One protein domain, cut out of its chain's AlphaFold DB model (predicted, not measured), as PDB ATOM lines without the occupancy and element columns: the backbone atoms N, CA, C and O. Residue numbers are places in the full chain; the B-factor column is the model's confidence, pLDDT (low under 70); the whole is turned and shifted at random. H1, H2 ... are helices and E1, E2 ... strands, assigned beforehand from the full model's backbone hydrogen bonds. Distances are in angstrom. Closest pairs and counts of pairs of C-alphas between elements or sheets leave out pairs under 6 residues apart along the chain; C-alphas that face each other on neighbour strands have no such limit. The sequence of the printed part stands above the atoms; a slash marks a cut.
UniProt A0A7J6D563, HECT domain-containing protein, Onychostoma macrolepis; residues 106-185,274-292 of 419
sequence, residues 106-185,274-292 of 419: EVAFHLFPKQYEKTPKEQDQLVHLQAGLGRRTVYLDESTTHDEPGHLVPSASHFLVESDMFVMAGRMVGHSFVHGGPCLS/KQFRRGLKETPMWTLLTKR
ATOM      1  N   GLU A 106     139.699 152.570  91.067       78.69
ATOM      2  CA  GLU A 106     139.548 151.385  91.900       78.69
ATOM      3  C   GLU A 106     138.467 151.639  92.955       78.69
ATOM      4  O   GLU A 106     138.647 152.448  93.863       78.69
ATOM      5  N   VAL A 107     137.347 150.930  92.844       76.12
ATOM      6  CA  VAL A 107     136.256 150.962  93.816       76.12
ATOM      7  C   VAL A 107     136.226 149.641  94.565       76.12
ATOM      8  O   VAL A 107     135.978 148.585  93.980       76.12
ATOM      9  N   ALA A 108     136.461 149.696  95.875       76.81
ATOM     10  CA  ALA A 108     136.367 148.543  96.760       76.81
ATOM     11  C   ALA A 108     135.118 148.644  97.642       76.81
ATOM     12  O   ALA A 108     135.002 149.541  98.473       76.81
ATOM     13  N   PHE A 109     134.201 147.693  97.507       75.81
ATOM     14  CA  PHE A 109     133.009 147.582  98.346       75.81
ATOM     15  C   PHE A 109     133.104 146.330  99.211       75.81
ATOM     16  O   PHE A 109     133.701 145.320  98.837       75.81
ATOM     17  N   HIS A 110     132.529 146.417 100.405       74.00
ATOM     18  CA  HIS A 110     132.514 145.329 101.365       74.00
ATOM     19  C   HIS A 110     131.069 144.968 101.666       74.00
ATOM     20  O   HIS A 110     130.317 145.799 102.170       74.00
ATOM     21  N   LEU A 111     130.683 143.731 101.362       75.12
ATOM     22  CA  LEU A 111     129.383 143.213 101.769       75.12
ATOM     23  C   LEU A 111     129.549 142.438 103.074       75.12
ATOM     24  O   LEU A 111     130.371 141.526 103.153       75.12
ATOM     25  N   PHE A 112     128.770 142.785 104.093       76.44
ATOM     26  CA  PHE A 112     128.811 142.128 105.396       76.44
ATOM     27  C   PHE A 112     127.455 141.503 105.738       76.44
ATOM     28  O   PHE A 112     126.424 142.008 105.298       76.44
ATOM     29  N   PRO A 113     127.428 140.414 106.529       70.38
ATOM     30  CA  PRO A 113     126.182 139.725 106.887       70.38
ATOM     31  C   PRO A 113     125.301 140.508 107.874       70.38
ATOM     32  O   PRO A 113     124.146 140.157 108.086       70.38
ATOM     33  N   LYS A 114     125.860 141.531 108.522       69.75
ATOM     34  CA  LYS A 114     125.207 142.418 109.488       69.75
ATOM     35  C   LYS A 114     125.950 143.752 109.513       69.75
ATOM     36  O   LYS A 114     127.006 143.868 108.897       69.75
ATOM     37  N   GLN A 115     125.427 144.733 110.236       64.31
ATOM     38  CA  GLN A 115     126.118 146.001 110.465       64.31
ATOM     39  C   GLN A 115     127.397 145.779 111.293       64.31
ATOM     40  O   GLN A 115     127.389 145.029 112.272       64.31
ATOM     41  N   TYR A 116     128.498 146.412 110.882       63.94
ATOM     42  CA  TYR A 116     129.784 146.402 111.584       63.94
ATOM     43  C   TYR A 116     130.240 147.841 111.827       63.94
ATOM     44  O   TYR A 116     130.206 148.656 110.911       63.94
ATOM     45  N   GLU A 117     130.724 148.134 113.035       64.69
ATOM     46  CA  GLU A 117     131.314 149.443 113.369       64.69
ATOM     47  C   GLU A 117     132.764 149.585 112.889       64.69
ATOM     48  O   GLU A 117     133.280 150.690 112.737       64.69
ATOM     49  N   LYS A 118     133.459 148.459 112.692       72.56
ATOM     50  CA  LYS A 118     134.876 148.414 112.317       72.56
ATOM     51  C   LYS A 118     135.094 147.395 111.212       72.56
ATOM     52  O   LYS A 118     134.408 146.373 111.159       72.56
ATOM     53  N   THR A 119     136.085 147.649 110.361       73.88
ATOM     54  CA  THR A 119     136.505 146.701 109.323       73.88
ATOM     55  C   THR A 119     136.848 145.350 109.965       73.88
ATOM     56  O   THR A 119     137.640 145.325 110.914       73.88
ATOM     57  N   PRO A 120     136.272 144.228 109.491       76.31
ATOM     58  CA  PRO A 120     136.510 142.922 110.096       76.31
ATOM     59  C   PRO A 120     137.982 142.524 110.066       76.31
ATOM     60  O   PRO A 120     138.724 142.904 109.154       76.31
ATOM     61  N   LYS A 121     138.397 141.723 111.049       82.44
ATOM     62  CA  LYS A 121     139.758 141.181 111.103       82.44
ATOM     63  C   LYS A 121     139.972 140.190 109.957       82.44
ATOM     64  O   LYS A 121     139.018 139.628 109.430       82.44
ATOM     65  N   GLU A 122     141.227 139.951 109.591       78.81
ATOM     66  CA  GLU A 122     141.606 139.104 108.447       78.81
ATOM     67  C   GLU A 122     140.952 137.706 108.476       78.81
ATOM     68  O   GLU A 122     140.486 137.210 107.451       78.81
ATOM     69  N   GLN A 123     140.813 137.117 109.668       77.69
ATOM     70  CA  GLN A 123     140.138 135.828 109.873       77.69
ATOM     71  C   GLN A 123     138.653 135.868 109.473       77.69
ATOM     72  O   GLN A 123     138.176 134.962 108.790       77.69
ATOM     73  N   ASP A 124     137.939 136.941 109.819       77.62
ATOM     74  CA  ASP A 124     136.526 137.121 109.468       77.62
ATOM     75  C   ASP A 124     136.357 137.473 107.983       77.62
ATOM     76  O   ASP A 124     135.375 137.090 107.348       77.62
ATOM     77  N   GLN A 125     137.331 138.180 107.394       81.50
ATOM     78  CA  GLN A 125     137.315 138.514 105.967       81.50
ATOM     79  C   GLN A 125     137.349 137.263 105.087       81.50
ATOM     80  O   GLN A 125     136.636 137.214 104.083       81.50
ATOM     81  N   LEU A 126     138.129 136.244 105.468       79.75
ATOM     82  CA  LEU A 126     138.198 134.984 104.726       79.75
ATOM     83  C   LEU A 126     136.858 134.237 104.756       79.75
ATOM     84  O   LEU A 126     136.399 133.758 103.718       79.75
ATOM     85  N   VAL A 127     136.205 134.192 105.921       80.56
ATOM     86  CA  VAL A 127     134.876 133.579 106.085       80.56
ATOM     87  C   VAL A 127     133.838 134.314 105.237       80.56
ATOM     88  O   VAL A 127     133.062 133.684 104.518       80.56
ATOM     89  N   HIS A 128     133.855 135.649 105.255       80.69
ATOM     90  CA  HIS A 128     132.974 136.449 104.410       80.69
ATOM     91  C   HIS A 128     133.211 136.166 102.920       80.69
ATOM     92  O   HIS A 128     132.249 135.929 102.194       80.69
ATOM     93  N   LEU A 129     134.468 136.118 102.468       78.69
ATOM     94  CA  LEU A 129     134.798 135.835 101.069       78.69
ATOM     95  C   LEU A 129     134.282 134.459 100.618       78.69
ATOM     96  O   LEU A 129     133.703 134.350  99.535       78.69
ATOM     97  N   GLN A 130     134.447 133.427 101.453       77.88
ATOM     98  CA  GLN A 130     133.936 132.075 101.191       77.88
ATOM     99  C   GLN A 130     132.406 132.035 101.097       77.88
ATOM    100  O   GLN A 130     131.862 131.310 100.268       77.88
ATOM    101  N   ALA A 131     131.711 132.855 101.887       73.50
ATOM    102  CA  ALA A 131     130.258 133.013 101.826       73.50
ATOM    103  C   ALA A 131     129.776 133.869 100.633       73.50
ATOM    104  O   ALA A 131     128.588 134.166 100.523       73.50
ATOM    105  N   GLY A 132     130.677 134.307  99.744       69.31
ATOM    106  CA  GLY A 132     130.352 135.219  98.645       69.31
ATOM    107  C   GLY A 132     130.110 136.669  99.088       69.31
ATOM    108  O   GLY A 132     129.640 137.478  98.290       69.31
ATOM    109  N   LEU A 133     130.444 136.991 100.337       74.56
ATOM    110  CA  LEU A 133     130.445 138.323 100.938       74.56
ATOM    111  C   LEU A 133     131.878 138.901 100.899       74.56
ATOM    112  O   LEU A 133     132.734 138.444 100.139       74.56
ATOM    113  N   GLY A 134     132.158 139.904 101.730       77.44
ATOM    114  CA  GLY A 134     133.498 140.449 101.932       77.44
ATOM    115  C   GLY A 134     133.892 141.502 100.900       77.44
ATOM    116  O   GLY A 134     133.042 142.080 100.218       77.44
ATOM    117  N   ARG A 135     135.196 141.792 100.834       81.44
ATOM    118  CA  ARG A 135     135.745 142.823  99.950       81.44
ATOM    119  C   ARG A 135     135.699 142.369  98.496       81.44
ATOM    120  O   ARG A 135     136.174 141.287  98.153       81.44
ATOM    121  N   ARG A 136     135.206 143.244  97.634       77.00
ATOM    122  CA  ARG A 136     135.254 143.115  96.181       77.00
ATOM    123  C   ARG A 136     135.768 144.424  95.611       77.00
ATOM    124  O   ARG A 136     135.373 145.491  96.067       77.00
ATOM    125  N   THR A 137     136.649 144.316  94.630       79.31
ATOM    126  CA  THR A 137     137.272 145.462  93.979       79.31
ATOM    127  C   THR A 137     136.891 145.456  92.511       79.31
ATOM    128  O   THR A 137     136.963 144.416  91.857       79.31
ATOM    129  N   VAL A 138     136.493 146.615  92.002       76.75
ATOM    130  CA  VAL A 138     136.187 146.846  90.594       76.75
ATOM    131  C   VAL A 138     136.988 148.032  90.101       76.75
ATOM    132  O   VAL A 138     137.187 149.005  90.819       76.75
ATOM    133  N   TYR A 139     137.422 147.939  88.853       77.00
ATOM    134  CA  TYR A 139     138.060 149.024  88.132       77.00
ATOM    135  C   TYR A 139     137.020 149.638  87.197       77.00
ATOM    136  O   TYR A 139     136.569 148.975  86.261       77.00
ATOM    137  N   LEU A 140     136.598 150.864  87.495       70.38
ATOM    138  CA  LEU A 140     135.653 151.622  86.680       70.38
ATOM    139  C   LEU A 140     136.415 152.569  85.763       70.38
ATOM    140  O   LEU A 140     137.418 153.155  86.163       70.38
ATOM    141  N   ASP A 141     135.945 152.702  84.530       65.25
ATOM    142  CA  ASP A 141     136.441 153.729  83.622       65.25
ATOM    143  C   ASP A 141     135.665 155.031  83.864       65.25
ATOM    144  O   ASP A 141     134.458 154.998  84.089       65.25
ATOM    145  N   GLU A 142     136.335 156.176  83.802       56.56
ATOM    146  CA  GLU A 142     135.719 157.502  83.951       56.56
ATOM    147  C   GLU A 142     134.632 157.740  82.885       56.56
ATOM    148  O   GLU A 142     133.666 158.446  83.126       56.56
ATOM    149  N   SER A 143     134.720 157.048  81.742       55.97
ATOM    150  CA  SER A 143     133.708 157.061  80.675       55.97
ATOM    151  C   SER A 143     132.423 156.268  80.976       55.97
ATOM    152  O   SER A 143     131.520 156.232  80.141       55.97
ATOM    153  N   THR A 144     132.328 155.586  82.127       57.25
ATOM    154  CA  THR A 144     131.155 154.754  82.468       57.25
ATOM    155  C   THR A 144     130.045 155.485  83.219       57.25
ATOM    156  O   THR A 144     129.029 154.853  83.520       57.25
ATOM    157  N   THR A 145     130.199 156.778  83.509       58.41
ATOM    158  CA  THR A 145     129.156 157.584  84.151       58.41
ATOM    159  C   THR A 145     128.231 158.200  83.105       58.41
ATOM    160  O   THR A 145     128.664 158.735  82.087       58.41
ATOM    161  N   HIS A 146     126.930 158.058  83.340       63.91
ATOM    162  CA  HIS A 146     125.871 158.704  82.578       63.91
ATOM    163  C   HIS A 146     125.203 159.683  83.530       63.91
ATOM    164  O   HIS A 146     124.713 159.270  84.577       63.91
ATOM    165  N   ASP A 147     125.250 160.965  83.183       65.94
ATOM    166  CA  ASP A 147     124.927 162.056  84.107       65.94
ATOM    167  C   ASP A 147     123.503 162.602  83.903       65.94
ATOM    168  O   ASP A 147     123.215 163.722  84.310       65.94
ATOM    169  N   GLU A 148     122.608 161.848  83.254       77.56
ATOM    170  CA  GLU A 148     121.208 162.265  83.084       77.56
ATOM    171  C   GLU A 148     120.376 161.806  84.291       77.56
ATOM    172  O   GLU A 148     120.146 160.596  84.455       77.56
ATOM    173  N   PRO A 149     119.885 162.739  85.129       77.56
ATOM    174  CA  PRO A 149     119.119 162.384  86.312       77.56
ATOM    175  C   PRO A 149     117.850 161.622  85.936       77.56
ATOM    176  O   PRO A 149     117.124 162.006  85.019       77.56
ATOM    177  N   GLY A 150     117.557 160.535  86.645       83.44
ATOM    178  CA  GLY A 150     116.357 159.732  86.378       83.44
ATOM    179  C   GLY A 150     116.433 158.810  85.155       83.44
ATOM    180  O   GLY A 150     115.464 158.094  84.893       83.44
ATOM    181  N   HIS A 151     117.562 158.786  84.446       90.00
ATOM    182  CA  HIS A 151     117.750 158.026  83.208       90.00
ATOM    183  C   HIS A 151     118.879 156.991  83.301       90.00
ATOM    184  O   HIS A 151     119.325 156.455  82.288       90.00
ATOM    185  N   LEU A 152     119.318 156.650  84.516       89.38
ATOM    186  CA  LEU A 152     120.447 155.748  84.719       89.38
ATOM    187  C   LEU A 152     120.140 154.343  84.189       89.38
ATOM    188  O   LEU A 152     119.117 153.730  84.515       89.38
ATOM    189  N   VAL A 153     121.087 153.791  83.432       92.06
ATOM    190  CA  VAL A 153     121.034 152.421  82.911       92.06
ATOM    191  C   VAL A 153     122.263 151.614  83.334       92.06
ATOM    192  O   VAL A 153     123.339 152.176  83.544       92.06
ATOM    193  N   PRO A 154     122.160 150.278  83.468       92.12
ATOM    194  CA  PRO A 154     123.317 149.451  83.789       92.12
ATOM    195  C   PRO A 154     124.424 149.584  82.736       92.12
ATOM    196  O   PRO A 154     124.155 149.545  81.540       92.12
ATOM    197  N   SER A 155     125.687 149.637  83.165       88.88
ATOM    198  CA  SER A 155     126.819 149.631  82.232       88.88
ATOM    199  C   SER A 155     126.813 148.383  81.336       88.88
ATOM    200  O   SER A 155     126.704 147.248  81.811       88.88
ATOM    201  N   ALA A 156     127.027 148.571  80.032       88.19
ATOM    202  CA  ALA A 156     127.149 147.479  79.064       88.19
ATOM    203  C   ALA A 156     128.463 146.670  79.194       88.19
ATOM    204  O   ALA A 156     128.715 145.772  78.388       88.19
ATOM    205  N   SER A 157     129.305 146.959  80.195       85.88
ATOM    206  CA  SER A 157     130.603 146.311  80.404       85.88
ATOM    207  C   SER A 157     130.490 144.796  80.602       85.88
ATOM    208  O   SER A 157     129.859 144.307  81.544       85.88
ATOM    209  N   HIS A 158     131.174 144.046  79.736       85.25
ATOM    210  CA  HIS A 158     131.233 142.587  79.808       85.25
ATOM    211  C   HIS A 158     131.950 142.098  81.068       85.25
ATOM    212  O   HIS A 158     131.513 141.137  81.692       85.25
ATOM    213  N   PHE A 159     132.998 142.808  81.489       86.19
ATOM    214  CA  PHE A 159     133.780 142.458  82.673       86.19
ATOM    215  C   PHE A 159     132.929 142.458  83.951       86.19
ATOM    216  O   PHE A 159     133.054 141.562  84.789       86.19
ATOM    217  N   LEU A 160     132.022 143.435  84.084       87.25
ATOM    218  CA  LEU A 160     131.090 143.499  85.211       87.25
ATOM    219  C   LEU A 160     130.111 142.317  85.187       87.25
ATOM    220  O   LEU A 160     129.813 141.738  86.231       87.25
ATOM    221  N   VAL A 161     129.648 141.919  84.000       88.81
ATOM    222  CA  VAL A 161     128.781 140.745  83.846       88.81
ATOM    223  C   VAL A 161     129.522 139.460  84.215       88.81
ATOM    224  O   VAL A 161     129.009 138.671  85.003       88.81
ATOM    225  N   GLU A 162     130.731 139.244  83.695       89.56
ATOM    226  CA  GLU A 162     131.532 138.042  83.977       89.56
ATOM    227  C   GLU A 162     131.919 137.917  85.450       89.56
ATOM    228  O   GLU A 162     131.985 136.812  85.983       89.56
ATOM    229  N   SER A 163     132.125 139.049  86.120       86.12
ATOM    230  CA  SER A 163     132.485 139.099  87.539       86.12
ATOM    231  C   SER A 163     131.267 139.070  88.476       86.12
ATOM    232  O   SER A 163     131.409 139.346  89.666       86.12
ATOM    233  N   ASP A 164     130.065 138.775  87.956       88.94
ATOM    234  CA  ASP A 164     128.791 138.752  88.695       88.94
ATOM    235  C   ASP A 164     128.512 140.046  89.492       88.94
ATOM    236  O   ASP A 164     127.797 140.065  90.500       88.94
ATOM    237  N   MET A 165     129.030 141.176  89.010       88.81
ATOM    238  CA  MET A 165     128.951 142.456  89.708       88.81
ATOM    239  C   MET A 165     127.527 142.970  89.850       88.81
ATOM    240  O   MET A 165     127.157 143.494  90.899       88.81
ATOM    241  N   PHE A 166     126.695 142.768  88.832       93.81
ATOM    242  CA  PHE A 166     125.289 143.157  88.900       93.81
ATOM    243  C   PHE A 166     124.510 142.308  89.905       93.81
ATOM    244  O   PHE A 166     123.608 142.817  90.559       93.81
ATOM    245  N   VAL A 167     124.893 141.044  90.104       92.19
ATOM    246  CA  VAL A 167     124.307 140.183  91.144       92.19
ATOM    247  C   VAL A 167     124.638 140.745  92.519       92.19
ATOM    248  O   VAL A 167     123.752 140.899  93.355       92.19
ATOM    249  N   MET A 168     125.903 141.111  92.735       90.19
ATOM    250  CA  MET A 168     126.330 141.760  93.971       90.19
ATOM    251  C   MET A 168     125.594 143.084  94.193       90.19
ATOM    252  O   MET A 168     125.072 143.294  95.284       90.19
ATOM    253  N   ALA A 169     125.456 143.921  93.163       91.94
ATOM    254  CA  ALA A 169     124.701 145.170  93.243       91.94
ATOM    255  C   ALA A 169     123.229 144.933  93.631       91.94
ATOM    256  O   ALA A 169     122.712 145.601  94.524       91.94
ATOM    257  N   GLY A 170     122.570 143.929  93.043       93.75
ATOM    258  CA  GLY A 170     121.201 143.552  93.408       93.75
ATOM    259  C   GLY A 170     121.068 143.113  94.872       93.75
ATOM    260  O   GLY A 170     120.119 143.511  95.549       93.75
ATOM    261  N   ARG A 171     122.041 142.345  95.389       91.38
ATOM    262  CA  ARG A 171     122.107 141.975  96.816       91.38
ATOM    263  C   ARG A 171     122.303 143.203  97.700       91.38
ATOM    264  O   ARG A 171     121.608 143.340  98.701       91.38
ATOM    265  N   MET A 172     123.235 144.084  97.332       88.06
ATOM    266  CA  MET A 172     123.547 145.305  98.078       88.06
ATOM    267  C   MET A 172     122.319 146.203  98.198       88.06
ATOM    268  O   MET A 172     121.986 146.608  99.304       88.06
ATOM    269  N   VAL A 173     121.600 146.443  97.099       90.31
ATOM    270  CA  VAL A 173     120.376 147.260  97.094       90.31
ATOM    271  C   VAL A 173     119.277 146.624  97.950       90.31
ATOM    272  O   VAL A 173     118.660 147.306  98.768       90.31
ATOM    273  N   GLY A 174     119.061 145.311  97.823       89.94
ATOM    274  CA  GLY A 174     118.069 144.606  98.635       89.94
ATOM    275  C   GLY A 174     118.392 144.623 100.133       89.94
ATOM    276  O   GLY A 174     117.513 144.908 100.944       89.94
ATOM    277  N   HIS A 175     119.648 144.370 100.512       85.94
ATOM    278  CA  HIS A 175     120.087 144.440 101.910       85.94
ATOM    279  C   HIS A 175     120.054 145.864 102.458       85.94
ATOM    280  O   HIS A 175     119.573 146.050 103.572       85.94
ATOM    281  N   SER A 176     120.519 146.848 101.682       83.06
ATOM    282  CA  SER A 176     120.486 148.263 102.056       83.06
ATOM    283  C   SER A 176     119.080 148.644 102.504       83.06
ATOM    284  O   SER A 176     118.882 149.023 103.653       83.06
ATOM    285  N   PHE A 177     118.073 148.387 101.667       83.38
ATOM    286  CA  PHE A 177     116.689 148.718 101.994       83.38
ATOM    287  C   PHE A 177     116.162 147.986 103.236       83.38
ATOM    288  O   PHE A 177     115.519 148.603 104.085       83.38
ATOM    289  N   VAL A 178     116.422 146.677 103.359       83.25
ATOM    290  CA  VAL A 178     115.965 145.866 104.507       83.25
ATOM    291  C   VAL A 178     116.549 146.375 105.828       83.25
ATOM    292  O   VAL A 178     115.890 146.281 106.860       83.25
ATOM    293  N   HIS A 179     117.755 146.936 105.792       79.06
ATOM    294  CA  HIS A 179     118.439 147.486 106.960       79.06
ATOM    295  C   HIS A 179     118.273 149.006 107.114       79.06
ATOM    296  O   HIS A 179     118.981 149.608 107.913       79.06
ATOM    297  N   GLY A 180     117.342 149.631 106.381       71.06
ATOM    298  CA  GLY A 180     117.073 151.071 106.484       71.06
ATOM    299  C   GLY A 180     118.123 151.969 105.822       71.06
ATOM    300  O   GLY A 180     118.095 153.177 106.021       71.06
ATOM    301  N   GLY A 181     119.029 151.392 105.035       71.50
ATOM    302  CA  GLY A 181     120.001 152.113 104.223       71.50
ATOM    303  C   GLY A 181     119.395 152.768 102.973       71.50
ATOM    304  O   GLY A 181     118.189 152.658 102.710       71.50
ATOM    305  N   PRO A 182     120.234 153.451 102.175       71.50
ATOM    306  CA  PRO A 182     119.792 154.213 101.014       71.50
ATOM    307  C   PRO A 182     119.179 153.335  99.915       71.50
ATOM    308  O   PRO A 182     119.504 152.151  99.757       71.50
ATOM    309  N   CYS A 183     118.286 153.951  99.142       80.31
ATOM    310  CA  CYS A 183     117.636 153.365  97.968       80.31
ATOM    311  C   CYS A 183     118.457 153.641  96.697       80.31
ATOM    312  O   CYS A 183     119.308 154.531  96.695       80.31
ATOM    313  N   LEU A 184     118.203 152.894  95.615       85.38
ATOM    314  CA  LEU A 184     118.852 153.145  94.325       85.38
ATOM    315  C   LEU A 184     117.967 154.056  93.476       85.38
ATOM    316  O   LEU A 184     117.101 153.589  92.739       85.38
ATOM    317  N   SER A 185     118.184 155.354  93.614       83.88
ATOM    318  CA  SER A 185     117.431 156.379  92.898       83.88
ATOM    319  C   SER A 185     117.967 156.606  91.490       83.88
ATOM    320  O   SER A 185     119.097 156.234  91.183       83.88
ATOM    321  N   LYS A 274     119.116 141.063  84.186       95.94
ATOM    322  CA  LYS A 274     118.864 139.693  84.668       95.94
ATOM    323  C   LYS A 274     119.736 139.316  85.867       95.94
ATOM    324  O   LYS A 274     119.221 138.691  86.796       95.94
ATOM    325  N   GLN A 275     121.020 139.670  85.861       96.94
ATOM    326  CA  GLN A 275     121.924 139.431  86.988       96.94
ATOM    327  C   GLN A 275     121.555 140.274  88.209       96.94
ATOM    328  O   GLN A 275     121.474 139.731  89.309       96.94
ATOM    329  N   PHE A 276     121.242 141.555  88.018       96.56
ATOM    330  CA  PHE A 276     120.759 142.425  89.087       96.56
ATOM    331  C   PHE A 276     119.494 141.863  89.736       96.56
ATOM    332  O   PHE A 276     119.430 141.685  90.953       96.56
ATOM    333  N   ARG A 277     118.527 141.442  88.914       96.19
ATOM    334  CA  ARG A 277     117.324 140.743  89.377       96.19
ATOM    335  C   ARG A 277     117.646 139.479  90.169       96.19
ATOM    336  O   ARG A 277     116.978 139.200  91.158       96.19
ATOM    337  N   ARG A 278     118.632 138.690  89.721       96.44
ATOM    338  CA  ARG A 278     119.084 137.478  90.423       96.44
ATOM    339  C   ARG A 278     119.610 137.827  91.814       96.44
ATOM    340  O   ARG A 278     119.185 137.194  92.767       96.44
ATOM    341  N   GLY A 279     120.439 138.861  91.931       95.00
ATOM    342  CA  GLY A 279     120.925 139.348  93.222       95.00
ATOM    343  C   GLY A 279     119.801 139.795  94.153       95.00
ATOM    344  O   GLY A 279     119.754 139.395  95.311       95.00
ATOM    345  N   LEU A 280     118.842 140.560  93.628       94.19
ATOM    346  CA  LEU A 280     117.707 141.045  94.412       94.19
ATOM    347  C   LEU A 280     116.815 139.896  94.915       94.19
ATOM    348  O   LEU A 280     116.350 139.939  96.055       94.19
ATOM    349  N   LYS A 281     116.626 138.847  94.098       95.50
ATOM    350  CA  LYS A 281     115.897 137.608  94.444       95.50
ATOM    351  C   LYS A 281     116.458 136.863  95.648       95.50
ATOM    352  O   LYS A 281     115.719 136.113  96.277       95.50
ATOM    353  N   GLU A 282     117.732 137.056  95.954       93.50
ATOM    354  CA  GLU A 282     118.385 136.419  97.097       93.50
ATOM    355  C   GLU A 282     118.163 137.184  98.408       93.50
ATOM    356  O   GLU A 282     118.544 136.714  99.475       93.50
ATOM    357  N   THR A 283     117.500 138.341  98.345       90.75
ATOM    358  CA  THR A 283     117.122 139.133  99.516       90.75
ATOM    359  C   THR A 283     115.620 138.994  99.801       90.75
ATOM    360  O   THR A 283     114.827 138.795  98.870       90.75
ATOM    361  N   PRO A 284     115.169 139.173 101.060       87.81
ATOM    362  CA  PRO A 284     113.739 139.198 101.389       87.81
ATOM    363  C   PRO A 284     112.948 140.253 100.599       87.81
ATOM    364  O   PRO A 284     111.737 140.107 100.404       87.81
ATOM    365  N   MET A 285     113.638 141.284 100.096       89.00
ATOM    366  CA  MET A 285     113.044 142.385  99.350       89.00
ATOM    367  C   MET A 285     112.314 141.915  98.088       89.00
ATOM    368  O   MET A 285     111.248 142.434  97.774       89.00
ATOM    369  N   TRP A 286     112.801 140.882  97.393       92.38
ATOM    370  CA  TRP A 286     112.120 140.377  96.195       92.38
ATOM    371  C   TRP A 286     110.706 139.863  96.482       92.38
ATOM    372  O   TRP A 286     109.775 140.111  95.712       92.38
ATOM    373  N   THR A 287     110.521 139.178  97.611       89.12
ATOM    374  CA  THR A 287     109.196 138.695  98.028       89.12
ATOM    375  C   THR A 287     108.266 139.865  98.342       89.12
ATOM    376  O   THR A 287     107.087 139.818  97.999       89.12
ATOM    377  N   LEU A 288     108.790 140.927  98.962       88.88
ATOM    378  CA  LEU A 288     108.021 142.136  99.236       88.88
ATOM    379  C   LEU A 288     107.586 142.821  97.935       88.88
ATOM    380  O   LEU A 288     106.398 143.053  97.754       88.88
ATOM    381  N   LEU A 289     108.516 143.060  97.008       89.62
ATOM    382  CA  LEU A 289     108.256 143.755  95.740       89.62
ATOM    383  C   LEU A 289     107.269 143.002  94.844       89.62
ATOM    384  O   LEU A 289     106.427 143.607  94.191       89.62
ATOM    385  N   THR A 290     107.352 141.670  94.826       88.00
ATOM    386  CA  THR A 290     106.435 140.834  94.034       88.00
ATOM    387  C   THR A 290     105.029 140.779  94.622       88.00
ATOM    388  O   THR A 290     104.061 140.744  93.868       88.00
ATOM    389  N   LYS A 291     104.890 140.788  95.955       90.62
ATOM    390  CA  LYS A 291     103.578 140.823  96.626       90.62
ATOM    391  C   LYS A 291     102.978 142.226  96.690       90.62
ATOM    392  O   LYS A 291     101.760 142.351  96.771       90.62
ATOM    393  N   ARG A 292     103.821 143.257  96.692       89.19
ATOM    394  CA  ARG A 292     103.457 144.671  96.810       89.19
ATOM    395  C   ARG A 292     104.192 145.515  95.763       89.19
ATOM    396  O   ARG A 292     105.192 146.158  96.097       89.19
TER     397      ARG A 292
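Overview. This is residues 106 to 185 and 274 to 292 of the 419 residues of the protein "HECT domain-containing protein" of Onychostoma macrolepis (UniProt A0A7J6D563). The longest helix, H3, lies in the middle, with H4 side by side with it and H5 making a corner with its last residues, 174 to 178. Next to H3, with a single pair of C-alphas within 8 A, is a two-stranded antiparallel ribbon, E1 and E2, with H1 at one end of it; from the other end the long unnamed stretch of residues 141 to 157 makes a wide loop that returns to the short H2. The printed part has 99 residues, with five named helices and two named strands in the order E1, H1, E2, H2, H3, H4, H5, and its class is mixed, helices and strands. It is compact, with a radius of gyration of the C-alphas of 14.6 A and spans of 41 by 37 by 24 A.

Along the chain. E1, residues 106 to 111, begins with C-alpha 106 at (139.548, 151.385, 91.900) and is 16.4 A long. H1, residues 122 to 130, is 12.7 A long. E2, residues 134 to 140, is 19.0 A long. H2 is residues 158 to 162. H3, residues 165 to 178, is 20.0 A long and begins with C-alpha 165 at (128.951, 142.456, 89.708). After the cut come H4, residues 274 to 281, and H5, residues 284 to 291, which ends with C-alpha 291 at (103.578, 140.823, 96.626).

Arrangement. E1 and E2 are antiparallel neighbours, at 153 degrees between their directions; N 107 and O 138, 2.8 A apart, and N 136 and O 109, 2.8 A apart, are within hydrogen-bond range. The closest C-alphas of H1 and E2 are those of His 128 and Gly 134, 4.7 A apart. The closest C-alphas of E1 and H3 are those of Leu 111 and Met 172, 7.2 A apart. E2 and H2 are near each other, with 5 pairs of C-alphas within 10 A. H2 and H3 are close but not clearly touching, Leu 160 and Phe 166 having the closest C-alphas, 6.9 A apart. H3 and H4 touch and run the same way at a shallow tilt of 30 degrees; their closest C-alphas, of Val 167 and Gly 279, are 4.1 A apart. H3 touches H5 with residues 174 to 178 alone, about perpendicular at 81 degrees, the closest C-alphas being those of Gly 174 and Met 285, 5.5 A apart. H1 and H3 are apart. In H2, H3, H4 and H5 every O i to N i+4 pair is within hydrogen-bond range; in H1 4 of 5 are.

Size, cuts and confidence. The two C-alphas farthest apart, of Gln 123 and Glu 148, are 42.1 A from each other. Residues 186 to 273 are not printed, and C-alphas 185 and 274 are 18.7 A apart across this cut. The link from E2 to H2 is long, with 17 residues. The mean pLDDT of the printed part is 81.7; it is under 70 at residues 114 to 117, 132 and 141 to 147.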